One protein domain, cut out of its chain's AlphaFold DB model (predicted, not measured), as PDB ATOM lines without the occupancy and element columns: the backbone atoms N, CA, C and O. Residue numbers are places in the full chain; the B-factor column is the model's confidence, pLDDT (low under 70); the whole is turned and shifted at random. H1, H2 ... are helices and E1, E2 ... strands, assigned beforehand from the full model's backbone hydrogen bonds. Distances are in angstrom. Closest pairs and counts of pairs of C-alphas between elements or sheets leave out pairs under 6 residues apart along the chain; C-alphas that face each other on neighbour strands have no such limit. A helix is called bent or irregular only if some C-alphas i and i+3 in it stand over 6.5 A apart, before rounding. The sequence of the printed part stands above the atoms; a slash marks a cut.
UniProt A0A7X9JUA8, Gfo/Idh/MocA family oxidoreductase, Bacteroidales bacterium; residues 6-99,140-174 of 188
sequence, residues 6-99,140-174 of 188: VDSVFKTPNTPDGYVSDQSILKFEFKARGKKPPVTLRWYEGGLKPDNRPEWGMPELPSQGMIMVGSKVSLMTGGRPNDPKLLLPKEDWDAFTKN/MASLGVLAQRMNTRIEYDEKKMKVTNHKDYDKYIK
ATOM      1  N   VAL A   6     382.733-182.285  25.331       98.25
ATOM      2  CA  VAL A   6     381.330-182.336  24.931       98.25
ATOM      3  C   VAL A   6     380.798-183.748  25.129       98.25
ATOM      4  O   VAL A   6     381.360-184.701  24.598       98.25
ATOM      5  N   ASP A   7     379.721-183.892  25.891       97.94
ATOM      6  CA  ASP A   7     379.054-185.168  26.136       97.94
ATOM      7  C   ASP A   7     377.746-185.245  25.342       97.94
ATOM      8  O   ASP A   7     376.927-184.320  25.395       97.94
ATOM      9  N   SER A   8     377.508-186.373  24.666       95.25
ATOM     10  CA  SER A   8     376.168-186.738  24.200       95.25
ATOM     11  C   SER A   8     375.398-187.367  25.360       95.25
ATOM     12  O   SER A   8     375.580-188.536  25.684       95.25
ATOM     13  N   VAL A   9     374.588-186.558  26.046       96.25
ATOM     14  CA  VAL A   9     373.804-186.991  27.216       96.25
ATOM     15  C   VAL A   9     372.592-187.807  26.779       96.25
ATOM     16  O   VAL A   9     372.203-188.761  27.446       96.25
ATOM     17  N   PHE A  10     371.989-187.417  25.661       94.25
ATOM     18  CA  PHE A  10     370.873-188.120  25.050       94.25
ATOM     19  C   PHE A  10     370.905-187.926  23.536       94.25
ATOM     20  O   PHE A  10     371.236-186.843  23.048       94.25
ATOM     21  N   LYS A  11     370.477-188.953  22.806       90.31
ATOM     22  CA  LYS A  11     370.041-188.857  21.415       90.31
ATOM     23  C   LYS A  11     368.987-189.919  21.131       90.31
ATOM     24  O   LYS A  11     368.969-190.960  21.789       90.31
ATOM     25  N   THR A  12     368.151-189.676  20.133       88.62
ATOM     26  CA  THR A  12     367.246-190.690  19.594       88.62
ATOM     27  C   THR A  12     368.061-191.907  19.130       88.62
ATOM     28  O   THR A  12     369.039-191.748  18.388       88.62
ATOM     29  N   PRO A  13     367.709-193.128  19.571       81.75
ATOM     30  CA  PRO A  13     368.369-194.341  19.103       81.75
ATOM     31  C   PRO A  13     368.057-194.602  17.622       81.75
ATOM     32  O   PRO A  13     367.080-194.088  17.084       81.75
ATOM     33  N   ASN A  14     368.863-195.447  16.977       82.31
ATOM     34  CA  ASN A  14     368.634-195.928  15.605       82.31
ATOM     35  C   ASN A  14     368.555-194.826  14.533       82.31
ATOM     36  O   ASN A  14     367.838-194.973  13.544       82.31
ATOM     37  N   THR A  15     369.295-193.727  14.707       81.56
ATOM     38  CA  THR A  15     369.507-192.754  13.628       81.56
ATOM     39  C   THR A  15     370.089-193.469  12.400       81.56
ATOM     40  O   THR A  15     371.097-194.160  12.565       81.56
ATOM     41  N   PRO A  16     369.498-193.325  11.198       82.31
ATOM     42  CA  PRO A  16     370.040-193.938   9.991       82.31
ATOM     43  C   PRO A  16     371.485-193.510   9.724       82.31
ATOM     44  O   PRO A  16     371.875-192.373  10.010       82.31
ATOM     45  N   ASP A  17     372.268-194.405   9.126       78.75
ATOM     46  CA  ASP A  17     373.651-194.113   8.757       78.75
ATOM     47  C   ASP A  17     373.729-192.874   7.851       78.75
ATOM     48  O   ASP A  17     373.007-192.746   6.864       78.75
ATOM     49  N   GLY A  18     374.619-191.943   8.205       76.44
ATOM     50  CA  GLY A  18     374.797-190.673   7.493       76.44
ATOM     51  C   GLY A  18     373.917-189.518   7.982       76.44
ATOM     52  O   GLY A  18     374.136-188.390   7.545       76.44
ATOM     53  N   TYR A  19     372.993-189.756   8.917       80.00
ATOM     54  CA  TYR A  19     372.129-188.723   9.494       80.00
ATOM     55  C   TYR A  19     372.517-188.386  10.941       80.00
ATOM     56  O   TYR A  19     373.144-189.176  11.651       80.00
ATOM     57  N   VAL A  20     372.146-187.182  11.382       78.12
ATOM     58  CA  VAL A  20     372.183-186.782  12.797       78.12
ATOM     59  C   VAL A  20     370.836-187.085  13.452       78.12
ATOM     60  O   VAL A  20     369.820-187.197  12.776       78.12
ATOM     61  N   SER A  21     370.838-187.267  14.770       86.31
ATOM     62  CA  SER A  21     369.633-187.640  15.518       86.31
ATOM     63  C   SER A  21     368.612-186.500  15.568       86.31
ATOM     64  O   SER A  21     368.995-185.368  15.860       86.31
ATOM     65  N   ASP A  22     367.324-186.819  15.395       89.69
ATOM     66  CA  ASP A  22     366.214-185.848  15.423       89.69
ATOM     67  C   ASP A  22     366.080-185.118  16.763       89.69
ATOM     68  O   ASP A  22     365.649-183.969  16.815       89.69
ATOM     69  N   GLN A  23     366.448-185.783  17.859       94.31
ATOM     70  CA  GLN A  23     366.485-185.195  19.194       94.31
ATOM     71  C   GLN A  23     367.842-185.452  19.835       94.31
ATOM     72  O   GLN A  23     368.440-186.517  19.646       94.31
ATOM     73  N   SER A  24     368.345-184.492  20.607       95.31
ATOM     74  CA  SER A  24     369.555-184.697  21.399       95.31
ATOM     75  C   SER A  24     369.654-183.752  22.587       95.31
ATOM     76  O   SER A  24     369.050-182.679  22.610       95.31
ATOM     77  N   ILE A  25     370.430-184.174  23.584       97.50
ATOM     78  CA  ILE A  25     370.895-183.325  24.674       97.50
ATOM     79  C   ILE A  25     372.415-183.406  24.682       97.50
ATOM     80  O   ILE A  25     372.985-184.479  24.898       97.50
ATOM     81  N   LEU A  26     373.065-182.269  24.465       98.06
ATOM     82  CA  LEU A  26     374.515-182.137  24.546       98.06
ATOM     83  C   LEU A  26     374.904-181.357  25.795       98.06
ATOM     84  O   LEU A  26     374.208-180.423  26.202       98.06
ATOM     85  N   LYS A  27     376.038-181.716  26.392       98.56
ATOM     86  CA  LYS A  27     376.633-180.998  27.520       98.56
ATOM     87  C   LYS A  27     378.044-180.566  27.151       98.56
ATOM     88  O   LYS A  27     378.926-181.397  27.003       98.56
ATOM     89  N   PHE A  28     378.247-179.265  27.027       98.69
ATOM     90  CA  PHE A  28     379.540-178.647  26.772       98.69
ATOM     91  C   PHE A  28     380.119-178.141  28.092       98.69
ATOM     92  O   PHE A  28     379.448-177.411  28.823       98.69
ATOM     93  N   GLU A  29     381.367-178.492  28.383       98.50
ATOM     94  CA  GLU A  29     382.086-178.015  29.567       98.50
ATOM     95  C   GLU A  29     383.171-177.027  29.164       98.50
ATOM     96  O   GLU A  29     384.107-177.374  28.444       98.50
ATOM     97  N   PHE A  30     383.085-175.801  29.669       97.88
ATOM     98  CA  PHE A  30     384.101-174.771  29.492       97.88
ATOM     99  C   PHE A  30     384.845-174.557  30.807       97.88
ATOM    100  O   PHE A  30     384.238-174.330  31.857       97.88
ATOM    101  N   LYS A  31     386.181-174.581  30.751       97.12
ATOM    102  CA  LYS A  31     387.021-174.226  31.902       97.12
ATOM    103  C   LYS A  31     386.908-172.734  32.226       97.12
ATOM    104  O   LYS A  31     386.475-171.921  31.410       97.12
ATOM    105  N   ALA A  32     387.342-172.375  33.433       96.75
ATOM    106  CA  ALA A  32     387.532-170.982  33.810       96.75
ATOM    107  C   ALA A  32     388.527-170.291  32.859       96.75
ATOM    108  O   ALA A  32     389.533-170.887  32.469       96.75
ATOM    109  N   ARG A  33     388.276-169.016  32.539       93.31
ATOM    110  CA  ARG A  33     389.146-168.186  31.686       93.31
ATOM    111  C   ARG A  33     389.376-166.829  32.328       93.31
ATOM    112  O   ARG A  33     388.491-165.965  32.322       93.31
ATOM    113  N   GLY A  34     390.590-166.597  32.820       94.00
ATOM    114  CA  GLY A  34     390.930-165.360  33.521       94.00
ATOM    115  C   GLY A  34     389.972-165.129  34.695       94.00
ATOM    116  O   GLY A  34     389.883-165.957  35.591       94.00
ATOM    117  N   LYS A  35     389.214-164.025  34.663       95.25
ATOM    118  CA  LYS A  35     388.197-163.698  35.683       95.25
ATOM    119  C   LYS A  35     386.816-164.332  35.433       95.25
ATOM    120  O   LYS A  35     385.893-164.074  36.197       95.25
ATOM    121  N   LYS A  36     386.638-165.096  34.349       93.50
ATOM    122  CA  LYS A  36     385.364-165.750  34.015       93.50
ATOM    123  C   LYS A  36     385.321-167.152  34.646       93.50
ATOM    124  O   LYS A  36     386.253-167.922  34.395       93.50
ATOM    125  N   PRO A  37     384.285-167.488  35.440       94.88
ATOM    126  CA  PRO A  37     384.140-168.819  36.029       94.88
ATOM    127  C   PRO A  37     383.938-169.891  34.942       94.88
ATOM    128  O   PRO A  37     383.625-169.539  33.799       94.88
ATOM    129  N   PRO A  38     384.118-171.185  35.269       96.81
ATOM    130  CA  PRO A  38     383.757-172.260  34.350       96.81
ATOM    131  C   PRO A  38     382.254-172.223  34.047       96.81
ATOM    132  O   PRO A  38     381.456-171.753  34.862       96.81
ATOM    133  N   VAL A  39     381.874-172.715  32.870       96.94
ATOM    134  CA  VAL A  39     380.482-172.724  32.407       96.94
ATOM    135  C   VAL A  39     380.156-174.090  31.830       96.94
ATOM    136  O   VAL A  39     380.863-174.578  30.955       96.94
ATOM    137  N   THR A  40     379.041-174.664  32.270       98.00
ATOM    138  CA  THR A  40     378.411-175.795  31.593       98.00
ATOM    139  C   THR A  40     377.286-175.265  30.709       98.00
ATOM    140  O   THR A  40     376.352-174.634  31.206       98.00
ATOM    141  N   LEU A  41     377.346-175.543  29.411       97.94
ATOM    142  CA  LEU A  41     376.256-175.285  28.474       97.94
ATOM    143  C   LEU A  41     375.539-176.606  28.190       97.94
ATOM    144  O   LEU A  41     376.159-177.572  27.756       97.94
ATOM    145  N   ARG A  42     374.224-176.650  28.419       98.06
ATOM    146  CA  ARG A  42     373.374-177.755  27.963       98.06
ATOM    147  C   ARG A  42     372.563-177.304  26.757       98.06
ATOM    148  O   ARG A  42     371.848-176.310  26.852       98.06
ATOM    149  N   TRP A  43     372.678-178.035  25.656       97.31
ATOM    150  CA  TRP A  43     371.939-177.784  24.423       97.31
ATOM    151  C   TRP A  43     370.872-178.860  24.265       97.31
ATOM    152  O   TRP A  43     371.196-180.046  24.275       97.31
ATOM    153  N   TYR A  44     369.616-178.441  24.136       96.75
ATOM    154  CA  TYR A  44     368.464-179.315  23.937       96.75
ATOM    155  C   TYR A  44     367.932-179.110  22.521       96.75
ATOM    156  O   TYR A  44     367.636-177.980  22.141       96.75
ATOM    157  N   GLU A  45     367.840-180.189  21.752       93.81
ATOM    158  CA  GLU A  45     367.463-180.167  20.336       93.81
ATOM    159  C   GLU A  45     366.252-181.073  20.085       93.81
ATOM    160  O   GLU A  45     366.006-182.025  20.835       93.81
ATOM    161  N   GLY A  46     365.490-180.795  19.024       93.19
ATOM    162  CA  GLY A  46     364.365-181.649  18.623       93.19
ATOM    163  C   GLY A  46     363.140-181.550  19.537       93.19
ATOM    164  O   GLY A  46     362.424-182.529  19.738       93.19
ATOM    165  N   GLY A  47     362.913-180.378  20.141       94.12
ATOM    166  CA  GLY A  47     361.767-180.114  21.021       94.12
ATOM    167  C   GLY A  47     361.948-180.568  22.474       94.12
ATOM    168  O   GLY A  47     361.051-180.354  23.291       94.12
ATOM    169  N   LEU A  48     363.102-181.152  22.816       96.25
ATOM    170  CA  LEU A  48     363.475-181.417  24.203       96.25
ATOM    171  C   LEU A  48     363.662-180.107  24.977       96.25
ATOM    172  O   LEU A  48     364.032-179.076  24.416       96.25
ATOM    173  N   LYS A  49     363.426-180.158  26.288       96.44
ATOM    174  CA  LYS A  49     363.556-179.013  27.194       96.44
ATOM    175  C   LYS A  49     364.261-179.444  28.482       96.44
ATOM    176  O   LYS A  49     364.176-180.618  28.846       96.44
ATOM    177  N   PRO A  50     364.958-178.532  29.179       96.12
ATOM    178  CA  PRO A  50     365.391-178.793  30.544       96.12
ATOM    179  C   PRO A  50     364.182-178.926  31.477       96.12
ATOM    180  O   PRO A  50     363.079-178.481  31.149       96.12
ATOM    181  N   ASP A  51     364.417-179.466  32.671       95.31
ATOM    182  CA  ASP A  51     363.422-179.441  33.740       95.31
ATOM    183  C   ASP A  51     363.027-177.994  34.050       95.31
ATOM    184  O   ASP A  51     363.892-177.130  34.236       95.31
ATOM    185  N   ASN A  52     361.721-177.732  34.111       95.75
ATOM    186  CA  ASN A  52     361.200-176.436  34.517       95.75
ATOM    187  C   ASN A  52     361.340-176.290  36.036       95.75
ATOM    188  O   ASN A  52     360.598-176.915  36.795       95.75
ATOM    189  N   ARG A  53     362.321-175.506  36.483       94.88
ATOM    190  CA  ARG A  53     362.616-175.391  37.910       94.88
ATOM    191  C   ARG A  53     361.597-174.487  38.611       94.88
ATOM    192  O   ARG A  53     361.321-173.406  38.090       94.88
ATOM    193  N   PRO A  54     361.071-174.863  39.792       93.56
ATOM    194  CA  PRO A  54     360.058-174.064  40.485       93.56
ATOM    195  C   PRO A  54     360.477-172.610  40.734       93.56
ATOM    196  O   PRO A  54     359.652-171.707  40.610       93.56
ATOM    197  N   GLU A  55     361.760-172.360  41.019       92.81
ATOM    198  CA  GLU A  55     362.288-171.012  41.265       92.81
ATOM    199  C   GLU A  55     362.239-170.083  40.043       92.81
ATOM    200  O   GLU A  55     362.414-168.876  40.183       92.81
ATOM    201  N   TRP A  56     362.000-170.617  38.844       94.56
ATOM    202  CA  TRP A  56     361.807-169.806  37.644       94.56
ATOM    203  C   TRP A  56     360.419-169.169  37.578       94.56
ATOM    204  O   TRP A  56     360.223-168.242  36.794       94.56
ATOM    205  N   GLY A  57     359.462-169.637  38.391       93.06
ATOM    206  CA  GLY A  57     358.118-169.058  38.470       93.06
ATOM    207  C   GLY A  57     357.315-169.180  37.172       93.06
ATOM    208  O   GLY A  57     356.397-168.398  36.937       93.06
ATOM    209  N   MET A  58     357.672-170.133  36.307       92.44
ATOM    210  CA  MET A  58     357.027-170.346  35.015       92.44
ATOM    211  C   MET A  58     356.131-171.586  35.068       92.44
ATOM    212  O   MET A  58     356.592-172.626  35.538       92.44
ATOM    213  N   PRO A  59     354.891-171.537  34.550       93.25
ATOM    214  CA  PRO A  59     354.050-172.731  34.455       93.25
ATOM    215  C   PRO A  59     354.623-173.736  33.447       93.25
ATOM    216  O   PRO A  59     354.658-174.937  33.704       93.25
ATOM    217  N   GLU A  60     355.137-173.236  32.323       95.25
ATOM    218  CA  GLU A  60     355.774-174.020  31.272       95.25
ATOM    219  C   GLU A  60     356.917-173.242  30.616       95.25
ATOM    220  O   GLU A  60     356.898-172.012  30.545       95.25
ATOM    221  N   LEU A  61     357.911-173.969  30.106       95.50
ATOM    222  CA  LEU A  61     358.993-173.383  29.322       95.50
ATOM    223  C   LEU A  61     358.558-173.159  27.865       95.50
ATOM    224  O   LEU A  61     357.900-174.036  27.287       95.50
ATOM    225  N   PRO A  62     358.990-172.058  27.217       94.06
ATOM    226  CA  PRO A  62     358.736-171.826  25.798       94.06
ATOM    227  C   PRO A  62     359.348-172.932  24.926       94.06
ATOM    228  O   PRO A  62     360.184-173.721  25.367       94.06
ATOM    229  N   SER A  63     358.928-173.005  23.662       93.69
ATOM    230  CA  SER A  63     359.455-173.984  22.696       93.69
ATOM    231  C   SER A  63     360.919-173.750  22.316       93.69
ATOM    232  O   SER A  63     361.586-174.683  21.887       93.69
ATOM    233  N   GLN A  64     361.416-172.523  22.475       94.00
ATOM    234  CA  GLN A  64     362.789-172.133  22.176       94.00
ATOM    235  C   GLN A  64     363.243-171.018  23.115       94.00
ATOM    236  O   GLN A  64     362.442-170.180  23.538       94.00
ATOM    237  N   GLY A  65     364.543-170.963  23.380       95.44
ATOM    238  CA  GLY A  65     365.131-169.907  24.185       95.44
ATOM    239  C   GLY A  65     366.459-170.302  24.793       95.44
ATOM    240  O   GLY A  65     366.996-171.375  24.531       95.44
ATOM    241  N   MET A  66     366.972-169.414  25.630       96.69
ATOM    242  CA  MET A  66     368.172-169.644  26.420       96.69
ATOM    243  C   MET A  66     367.878-169.254  27.861       96.69
ATOM    244  O   MET A  66     367.351-168.170  28.108       96.69
ATOM    245  N   ILE A  67     368.258-170.116  28.803       97.00
ATOM    246  CA  ILE A  67     368.212-169.828  30.236       97.00
ATOM    247  C   ILE A  67     369.647-169.756  30.750       97.00
ATOM    248  O   ILE A  67     370.402-170.724  30.656       97.00
ATOM    249  N   MET A  68     370.021-168.614  31.316       96.81
ATOM    250  CA  MET A  68     371.245-168.457  32.091       96.81
ATOM    251  C   MET A  68     370.917-168.697  33.562       96.81
ATOM    252  O   MET A  68     370.214-167.903  34.188       96.81
ATOM    253  N   VAL A  69     371.421-169.801  34.110       96.38
ATOM    254  CA  VAL A  69     371.174-170.186  35.503       96.38
ATOM    255  C   VAL A  69     372.136-169.439  36.420       96.38
ATOM    256  O   VAL A  69     373.338-169.702  36.418       96.38
ATOM    257  N   GLY A  70     371.607-168.503  37.205       94.31
ATOM    258  CA  GLY A  70     372.366-167.776  38.220       94.31
ATOM    259  C   GLY A  70     372.142-168.335  39.623       94.31
ATOM    260  O   GLY A  70     371.144-168.992  39.894       94.31
ATOM    261  N   SER A  71     373.062-168.033  40.542       92.25
ATOM    262  CA  SER A  71     372.972-168.454  41.951       92.25
ATOM    263  C   SER A  71     371.939-167.679  42.777       92.25
ATOM    264  O   SER A  71     371.595-168.108  43.873       92.25
ATOM    265  N   LYS A  72     371.477-166.526  42.276       92.06
ATOM    266  CA  LYS A  72     370.454-165.683  42.920       92.06
ATOM    267  C   LYS A  72     369.182-165.604  42.092       92.06
ATOM    268  O   LYS A  72     368.092-165.804  42.601       92.06
ATOM    269  N   VAL A  73     369.347-165.287  40.813       94.88
ATOM    270  CA  VAL A  73     368.269-165.140  39.842       94.88
ATOM    271  C   VAL A  73     368.746-165.715  38.520       94.88
ATOM    272  O   VAL A  73     369.920-165.573  38.164       94.88
ATOM    273  N   SER A  74     367.850-166.389  37.810       97.06
ATOM    274  CA  SER A  74     368.103-166.859  36.449       97.06
ATOM    275  C   SER A  74     367.559-165.852  35.439       97.06
ATOM    276  O   SER A  74     366.658-165.075  35.745       97.06
ATOM    277  N   LEU A  75     368.106-165.845  34.232       95.75
ATOM    278  CA  LEU A  75     367.657-164.983  33.140       95.75
ATOM    279  C   LEU A  75     367.231-165.853  31.967       95.75
ATOM    280  O   LEU A  75     367.933-166.804  31.638       95.75
ATOM    281  N   MET A  76     366.123-165.511  31.318       96.19
ATOM    282  CA  MET A  76     365.670-166.182  30.105       96.19
ATOM    283  C   MET A  76     365.576-165.206  28.937       96.19
ATOM    284  O   MET A  76     365.220-164.039  29.103       96.19
ATOM    285  N   THR A  77     365.856-165.709  27.741       95.88
ATOM    286  CA  THR A  77     365.552-165.041  26.476       95.88
ATOM    287  C   THR A  77     364.767-165.974  25.559       95.88
ATOM    288  O   THR A  77     364.830-167.194  25.713       95.88
ATOM    289  N   GLY A  78     364.086-165.417  24.554       93.81
ATOM    290  CA  GLY A  78     363.580-166.207  23.425       93.81
ATOM    291  C   GLY A  78     364.711-166.764  22.549       93.81
ATOM    292  O   GLY A  78     365.893-166.602  22.862       93.81
ATOM    293  N   GLY A  79     364.352-167.399  21.425       89.62
ATOM    294  CA  GLY A  79     365.320-168.004  20.490       89.62
ATOM    295  C   GLY A  79     366.337-167.011  19.906       89.62
ATOM    296  O   GLY A  79     367.427-167.399  19.500       89.62
ATOM    297  N   ARG A  80     366.014-165.713  19.925       88.38
ATOM    298  CA  ARG A  80     367.002-164.635  19.814       88.38
ATOM    299  C   ARG A  80     367.079-163.882  21.143       88.38
ATOM    300  O   ARG A  80     366.025-163.579  21.708       88.38
ATOM    301  N   PRO A  81     368.281-163.520  21.622       89.00
ATOM    302  CA  PRO A  81     368.471-162.855  22.909       89.00
ATOM    303  C   PRO A  81     368.144-161.350  22.869       89.00
ATOM    304  O   PRO A  81     368.888-160.532  23.404       89.00
ATOM    305  N   ASN A  82     367.042-160.979  22.215       87.06
ATOM    306  CA  ASN A  82     366.622-159.586  22.045       87.06
ATOM    307  C   ASN A  82     365.870-159.054  23.270       87.06
ATOM    308  O   ASN A  82     366.020-157.887  23.613       87.06
ATOM    309  N   ASP A  83     365.118-159.928  23.945       87.88
ATOM    310  CA  ASP A  83     364.208-159.564  25.035       87.88
ATOM    311  C   ASP A  83     364.550-160.341  26.320       87.88
ATOM    312  O   ASP A  83     363.781-161.207  26.753       87.88
ATOM    313  N   PRO A  84     365.736-160.114  26.917       91.81
ATOM    314  CA  PRO A  84     366.124-160.806  28.134       91.81
ATOM    315  C   PRO A  84     365.254-160.390  29.323       91.81
ATOM    316  O   PRO A  84     365.055-159.201  29.576       91.81
ATOM    317  N   LYS A  85     364.787-161.375  30.092       93.44
ATOM    318  CA  LYS A  85     364.025-161.168  31.329       93.44
ATOM    319  C   LYS A  85     364.660-161.922  32.484       93.44
ATOM    320  O   LYS A  85     365.010-163.093  32.345       93.44
ATOM    321  N   LEU A  86     364.785-161.257  33.628       95.56
ATOM    322  CA  LEU A  86     365.080-161.950  34.877       95.56
ATOM    323  C   LEU A  86     363.845-162.758  35.282       95.56
ATOM    324  O   LEU A  86     362.725-162.254  35.219       95.56
ATOM    325  N   LEU A  87     364.059-164.007  35.678       95.69
ATOM    326  CA  LEU A  87     363.025-164.903  36.180       95.69
ATOM    327  C   LEU A  87     362.761-164.544  37.646       95.69
ATOM    328  O   LEU A  87     363.365-165.105  38.557       95.69
ATOM    329  N   LEU A  88     361.931-163.518  37.829       94.25
ATOM    330  CA  LEU A  88     361.531-162.925  39.103       94.25
ATOM    331  C   LEU A  88     359.999-162.859  39.187       94.25
ATOM    332  O   LEU A  88     359.337-162.848  38.142       94.25
ATOM    333  N   PRO A  89     359.433-162.729  40.401       93.00
ATOM    334  CA  PRO A  89     358.060-162.270  40.569       93.00
ATOM    335  C   PRO A  89     357.800-160.982  39.781       93.00
ATOM    336  O   PRO A  89     358.701-160.164  39.564       93.00
ATOM    337  N   LYS A  90     356.550-160.795  39.348       91.69
ATOM    338  CA  LYS A  90     356.167-159.676  38.482       91.69
ATOM    339  C   LYS A  90     356.525-158.328  39.108       91.69
ATOM    340  O   LYS A  90     357.041-157.454  38.419       91.69
ATOM    341  N   GLU A  91     356.277-158.181  40.400       94.81
ATOM    342  CA  GLU A  91     356.511-156.958  41.162       94.81
ATOM    343  C   GLU A  91     358.003-156.597  41.190       94.81
ATOM    344  O   GLU A  91     358.367-155.440  40.977       94.81
ATOM    345  N   ASP A  92     358.869-157.596  41.365       94.44
ATOM    346  CA  ASP A  92     360.323-157.426  41.390       94.44
ATOM    347  C   ASP A  92     360.880-157.110  39.997       94.44
ATOM    348  O   ASP A  92     361.767-156.266  39.853       94.44
ATOM    349  N   TRP A  93     360.343-157.742  38.949       93.69
ATOM    350  CA  TRP A  93     360.690-157.411  37.566       93.69
ATOM    351  C   TRP A  93     360.254-155.984  37.190       93.69
ATOM    352  O   TRP A  93     361.036-155.217  36.620       93.69
ATOM    353  N   ASP A  94     359.034-155.592  37.557       94.81
ATOM    354  CA  ASP A  94     358.507-154.243  37.327       94.81
ATOM    355  C   ASP A  94     359.302-153.186  38.121       94.81
ATOM    356  O   ASP A  94     359.475-152.055  37.663       94.81
ATOM    357  N   ALA A  95     359.830-153.534  39.298       95.06
ATOM    358  CA  ALA A  95     360.752-152.678  40.041       95.06
ATOM    359  C   ALA A  95     362.136-152.596  39.371       95.06
ATOM    360  O   ALA A  95     362.675-151.501  39.212       95.06
ATOM    361  N   PHE A  96     362.696-153.729  38.938       93.94
ATOM    362  CA  PHE A  96     364.007-153.801  38.288       93.94
ATOM    363  C   PHE A  96     364.054-153.009  36.975       93.94
ATOM    364  O   PHE A  96     365.008-152.278  36.717       93.94
ATOM    365  N   THR A  97     363.003-153.104  36.160       94.12
ATOM    366  CA  THR A  97     362.921-152.412  34.861       94.12
ATOM    367  C   THR A  97     362.931-150.886  34.970       94.12
ATOM    368  O   THR A  97     363.322-150.216  34.016       94.12
ATOM    369  N   LYS A  98     362.592-150.320  36.136       95.75
ATOM    370  CA  LYS A  98     362.715-148.874  36.401       95.75
ATOM    371  C   LYS A  98     364.169-148.413  36.545       95.75
ATOM    372  O   LYS A  98     364.424-147.216  36.470       95.75
ATOM    373  N   ASN A  99     365.106-149.334  36.770       93.88
ATOM    374  CA  ASN A  99     366.520-149.039  36.991       93.88
ATOM    375  C   ASN A  99     367.425-150.051  36.267       93.88
ATOM    376  O   ASN A  99     368.269-150.716  36.873       93.88
ATOM    377  N   MET A 140     382.936-174.877  17.906       96.62
ATOM    378  CA  MET A 140     382.177-175.347  19.068       96.62
ATOM    379  C   MET A 140     380.948-176.170  18.664       96.62
ATOM    380  O   MET A 140     380.734-177.259  19.199       96.62
ATOM    381  N   ALA A 141     380.160-175.676  17.705       95.81
ATOM    382  CA  ALA A 141     378.981-176.386  17.219       95.81
ATOM    383  C   ALA A 141     379.354-177.734  16.576       95.81
ATOM    384  O   ALA A 141     378.719-178.750  16.869       95.81
ATOM    385  N   SER A 142     380.420-177.774  15.770       95.00
ATOM    386  CA  SER A 142     380.909-179.002  15.132       95.00
ATOM    387  C   SER A 142     381.394-180.044  16.140       95.00
ATOM    388  O   SER A 142     381.145-181.231  15.940       95.00
ATOM    389  N   LEU A 143     382.009-179.642  17.261       96.12
ATOM    390  CA  LEU A 143     382.335-180.576  18.351       96.12
ATOM    391  C   LEU A 143     381.076-181.213  18.953       96.12
ATOM    392  O   LEU A 143     381.075-182.402  19.277       96.12
ATOM    393  N   GLY A 144     379.988-180.446  19.053       95.75
ATOM    394  CA  GLY A 144     378.673-180.953  19.437       95.75
ATOM    395  C   GLY A 144     378.116-181.979  18.459       95.75
ATOM    396  O   GLY A 144     377.718-183.070  18.868       95.75
ATOM    397  N   VAL A 145     378.157-181.661  17.165       93.75
ATOM    398  CA  VAL A 145     377.742-182.584  16.098       93.75
ATOM    399  C   VAL A 145     378.578-183.864  16.127       93.75
ATOM    400  O   VAL A 145     378.024-184.956  16.005       93.75
ATOM    401  N   LEU A 146     379.893-183.763  16.343       93.69
ATOM    402  CA  LEU A 146     380.773-184.925  16.460       93.69
ATOM    403  C   LEU A 146     380.380-185.803  17.655       93.69
ATOM    404  O   LEU A 146     380.203-187.010  17.487       93.69
ATOM    405  N   ALA A 147     380.170-185.210  18.834       94.44
ATOM    406  CA  ALA A 147     379.721-185.938  20.022       94.44
ATOM    407  C   ALA A 147     378.368-186.634  19.789       94.44
ATOM    408  O   ALA A 147     378.204-187.804  20.135       94.44
ATOM    409  N   GLN A 148     377.415-185.951  19.147       92.44
ATOM    410  CA  GLN A 148     376.100-186.499  18.795       92.44
ATOM    411  C   GLN A 148     376.196-187.654  17.784       92.44
ATOM    412  O   GLN A 148     375.523-188.684  17.920       92.44
ATOM    413  N   ARG A 149     377.029-187.492  16.750       89.69
ATOM    414  CA  ARG A 149     377.231-188.490  15.694       89.69
ATOM    415  C   ARG A 149     377.834-189.764  16.271       89.69
ATOM    416  O   ARG A 149     377.296-190.843  16.038       89.69
ATOM    417  N   MET A 150     378.889-189.619  17.071       90.19
ATOM    418  CA  MET A 150     379.637-190.743  17.643       90.19
ATOM    419  C   MET A 150     379.014-191.292  18.932       90.19
ATOM    420  O   MET A 150     379.411-192.358  19.389       90.19
ATOM    421  N   ASN A 151     378.028-190.589  19.503       91.38
ATOM    422  CA  ASN A 151     377.361-190.942  20.758       91.38
ATOM    423  C   ASN A 151     378.346-191.209  21.909       91.38
ATOM    424  O   ASN A 151     378.220-192.187  22.643       91.38
ATOM    425  N   THR A 152     379.366-190.364  22.032       92.62
ATOM    426  CA  THR A 152     380.398-190.494  23.064       92.62
ATOM    427  C   THR A 152     380.815-189.124  23.582       92.62
ATOM    428  O   THR A 152     380.482-188.086  23.004       92.62
ATOM    429  N   ARG A 153     381.552-189.128  24.691       97.25
ATOM    430  CA  ARG A 153     382.241-187.952  25.213       97.25
ATOM    431  C   ARG A 153     383.427-187.615  24.313       97.25
ATOM    432  O   ARG A 153     384.269-188.468  24.057       97.25
ATOM    433  N   ILE A 154     383.528-186.363  23.892       97.88
ATOM    434  CA  ILE A 154     384.669-185.816  23.155       97.88
ATOM    435  C   ILE A 154     385.474-184.946  24.112       97.88
ATOM    436  O   ILE A 154     384.931-183.985  24.648       97.88
ATOM    437  N   GLU A 155     386.748-185.260  24.331       97.94
ATOM    438  CA  GLU A 155     387.704-184.379  25.013       97.94
ATOM    439  C   GLU A 155     388.571-183.678  23.972       97.94
ATOM    440  O   GLU A 155     389.114-184.340  23.087       97.94
ATOM    441  N   TYR A 156     388.673-182.350  24.048       96.38
ATOM    442  CA  TYR A 156     389.211-181.539  22.955       96.38
ATOM    443  C   TYR A 156     390.351-180.615  23.402       96.38
ATOM    444  O   TYR A 156     390.226-179.869  24.378       96.38
ATOM    445  N   ASP A 157     391.467-180.661  22.670       94.44
ATOM    446  CA  ASP A 157     392.600-179.738  22.803       94.44
ATOM    447  C   ASP A 157     392.512-178.677  21.699       94.44
ATOM    448  O   ASP A 157     392.924-178.923  20.566       94.44
ATOM    449  N   GLU A 158     391.990-177.493  22.036       92.38
ATOM    450  CA  GLU A 158     391.770-176.398  21.075       92.38
ATOM    451  C   GLU A 158     393.061-175.904  20.416       92.38
ATOM    452  O   GLU A 158     393.049-175.499  19.262       92.38
ATOM    453  N   LYS A 159     394.199-175.977  21.120       90.62
ATOM    454  CA  LYS A 159     395.481-175.494  20.582       90.62
ATOM    455  C   LYS A 159     396.049-176.434  19.532       90.62
ATOM    456  O   LYS A 159     396.821-176.009  18.683       90.62
ATOM    457  N   LYS A 160     395.728-177.723  19.643       91.12
ATOM    458  CA  LYS A 160     396.159-178.745  18.685       91.12
ATOM    459  C   LYS A 160     395.069-179.100  17.681       91.12
ATOM    460  O   LYS A 160     395.377-179.825  16.741       91.12
ATOM    461  N   MET A 161     393.840-178.636  17.908       89.94
ATOM    462  CA  MET A 161     392.621-179.035  17.206       89.94
ATOM    463  C   MET A 161     392.441-180.559  17.147       89.94
ATOM    464  O   MET A 161     392.311-181.144  16.073       89.94
ATOM    465  N   LYS A 162     392.492-181.230  18.308       92.81
ATOM    466  CA  LYS A 162     392.462-182.706  18.388       92.81
ATOM    467  C   LYS A 162     391.509-183.252  19.428       92.81
ATOM    468  O   LYS A 162     391.387-182.689  20.518       92.81
ATOM    469  N   VAL A 163     390.940-184.420  19.124       95.75
ATOM    470  CA  VAL A 163     390.252-185.243  20.121       95.75
ATOM    471  C   VAL A 163     391.288-186.054  20.897       95.75
ATOM    472  O   VAL A 163     392.041-186.848  20.333       95.75
ATOM    473  N   THR A 164     391.344-185.884  22.216       96.31
ATOM    474  CA  THR A 164     392.394-186.503  23.042       96.31
ATOM    475  C   THR A 164     392.043-187.905  23.526       96.31
ATOM    476  O   THR A 164     392.946-188.694  23.804       96.31
ATOM    477  N   ASN A 165     390.752-188.234  23.608       97.12
ATOM    478  CA  ASN A 165     390.257-189.510  24.129       97.12
ATOM    479  C   ASN A 165     389.813-190.515  23.040       97.12
ATOM    480  O   ASN A 165     389.588-191.679  23.359       97.12
ATOM    481  N   HIS A 166     389.758-190.102  21.767       95.50
ATOM    482  CA  HIS A 166     389.398-190.934  20.608       95.50
ATOM    483  C   HIS A 166     390.234-190.546  19.377       95.50
ATOM    484  O   HIS A 166     389.807-189.764  18.531       95.50
ATOM    485  N   LYS A 167     391.466-191.065  19.283       88.06
ATOM    486  CA  LYS A 167     392.442-190.647  18.251       88.06
ATOM    487  C   LYS A 167     391.973-190.892  16.812       88.06
ATOM    488  O   LYS A 167     392.423-190.218  15.894       88.06
ATOM    489  N   ASP A 168     391.095-191.865  16.600       91.75
ATOM    490  CA  ASP A 168     390.529-192.192  15.292       91.75
ATOM    491  C   ASP A 168     389.481-191.175  14.809       91.75
ATOM    492  O   ASP A 168     389.043-191.258  13.658       91.75
ATOM    493  N   TYR A 169     389.096-190.208  15.652       92.81
ATOM    494  CA  TYR A 169     388.106-189.182  15.316       92.81
ATOM    495  C   TYR A 169     388.718-187.922  14.706       92.81
ATOM    496  O   TYR A 169     387.990-187.150  14.084       92.81
ATOM    497  N   ASP A 170     390.039-187.739  14.792       86.94
ATOM    498  CA  ASP A 170     390.743-186.602  14.179       86.94
ATOM    499  C   ASP A 170     390.457-186.502  12.664       86.94
ATOM    500  O   ASP A 170     390.385-185.406  12.111       86.94
ATOM    501  N   LYS A 171     390.179-187.636  12.002       88.12
ATOM    502  CA  LYS A 171     389.771-187.695  10.587       88.12
ATOM    503  C   LYS A 171     388.431-187.014  10.278       88.12
ATOM    504  O   LYS A 171     388.133-186.835   9.110       88.12
ATOM    505  N   TYR A 172     387.604-186.711  11.280       88.81
ATOM    506  CA  TYR A 172     386.350-185.959  11.121       88.81
ATOM    507  C   TYR A 172     386.524-184.467  11.434       88.81
ATOM    508  O   TYR A 172     385.657-183.670  11.098       88.81
ATOM    509  N   ILE A 173     387.631-184.086  12.079       87.62
ATOM    510  CA  ILE A 173     388.022-182.681  12.261       87.62
ATOM    511  C   ILE A 173     388.769-182.211  11.012       87.62
ATOM    512  O   ILE A 173     388.453-181.173  10.437       87.62
ATOM    513  N   LYS A 174     389.742-183.011  10.569       84.88
ATOM    514  CA  LYS A 174     390.484-182.810   9.329       84.88
ATOM    515  C   LYS A 174     390.174-183.960   8.378       84.88
ATOM    516  O   LYS A 174     390.864-184.982   8.360       84.88
TER     517      LYS A 174
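Overview. This is residues 6 to 99 and 140 to 174 of the 188 residues of the protein "Gfo/Idh/MocA family oxidoreductase" of Bacteroidales bacterium (UniProt A0A7X9JUA8). A row of parts runs along the longest axis, with the three-stranded antiparallel sheet E1 E2 E3 in its middle stretch and helix H2 over one face of that sheet at E1 and E2. Beyond the E1 edge come strand E6 and, at one end of the row, the short helix H3; beyond the E3 edge come the small hairpin E4 and E5 and then helix H1 at the other end, while the tip of the E2 and E3 hairpin, residues 32 to 37, sticks out. The printed part has 129 residues, with three named helices and six named strands in the order E1 E2 E3 E4 E5 H1 H2 E6 H3; the larger sheet runs E1, E2, E3 and the smaller E4, E5, both antiparallel. The class is mixed, helices and strands, with 58 residues, under half, in named elements. The whole is loose, with a radius of gyration of the C-alphas of 17.9 A and spans of 55 by 38 by 23 A.

Along the chain. The printed part begins with E1, residues 6 to 11, 13.5 A long, from C-alpha 6 at (381.330, -182.336, 24.931). After a long link, E2, residues 24 to 30, covers 19.4 A, and E3, residues 39 to 45, covers 19.3 A back again. Residues 46 to 65 hold no named element. E4, residues 66 to 68, and E5, residues 75 to 77, are 6.6 A and 7.0 A long. H1, residues 90 to 99, is 14.9 A long and ends before the cut with C-alpha 99 at (366.520, -149.039, 36.991). H2, residues 140 to 150, is 15.7 A long; E6, residues 154 to 157, is 10.0 A long. H3, residues 167 to 173, is 10.9 A long, ends with C-alpha 173 at (388.022, -182.681, 12.261), and is only just irregular: C-alphas 168 and 171 are 6.6 A apart.

Arrangement. E1, E2 and E3 form a meander, each strand the antiparallel neighbour of the one before. In the hairpin of E1 and E2, N 7 and O 27 are within hydrogen-bond range at 2.8 A; in that of E2 and E3, N 28 and O 41 are at 2.8 A. H2 is on this sheet, two layers with the helix on one face, at a height over the sheet of 8.4 A. It lies over E1 and E2, slantwise to the strands at 51 degrees to E1 on the local plane; the closest C-alphas of E1 and H2 are those of Ser 8 and Gln 148, 5.4 A apart. E6 pairs with no named strand, but its residues 156 to 157 pair antiparallel with residues 162 to 163. The closest C-alphas of E1 and E6 are those of Val 6 and Ile 154, 5.1 A apart. H2 and H3 are close but not clearly touching, the C-alphas of Leu 146 and Tyr 172 being closest at 7.8 A, at a steep tilt of 54 degrees, opposite ways. E3 and E4 are near each other, with 6 pairs of C-alphas within 10 A. In the hairpin of E4 and E5, N 68 and O 75 are within range at 2.8 A, and residues 75 to 76 of E5 pair antiparallel with residues 85 to 86. H1 touches no helix and is apart from E4. Every O i to N i+4 pair is within range in H2, against 4 of 6 in H1 and 0 of 3 in H3, where 2 of 4 O i to N i+3 pairs are.

Size, cuts and confidence. The two C-alphas farthest apart are those of Lys 98 and Asp 168, 55.6 A. Residues 100 to 139 are not printed, and C-alphas 99 and 140 are 35.5 A apart across the cut. The links E1 to E2, E3 to E4 and E5 to H1 are long. The mean pLDDT of the printed part is 93.2, and no printed residue is under 70.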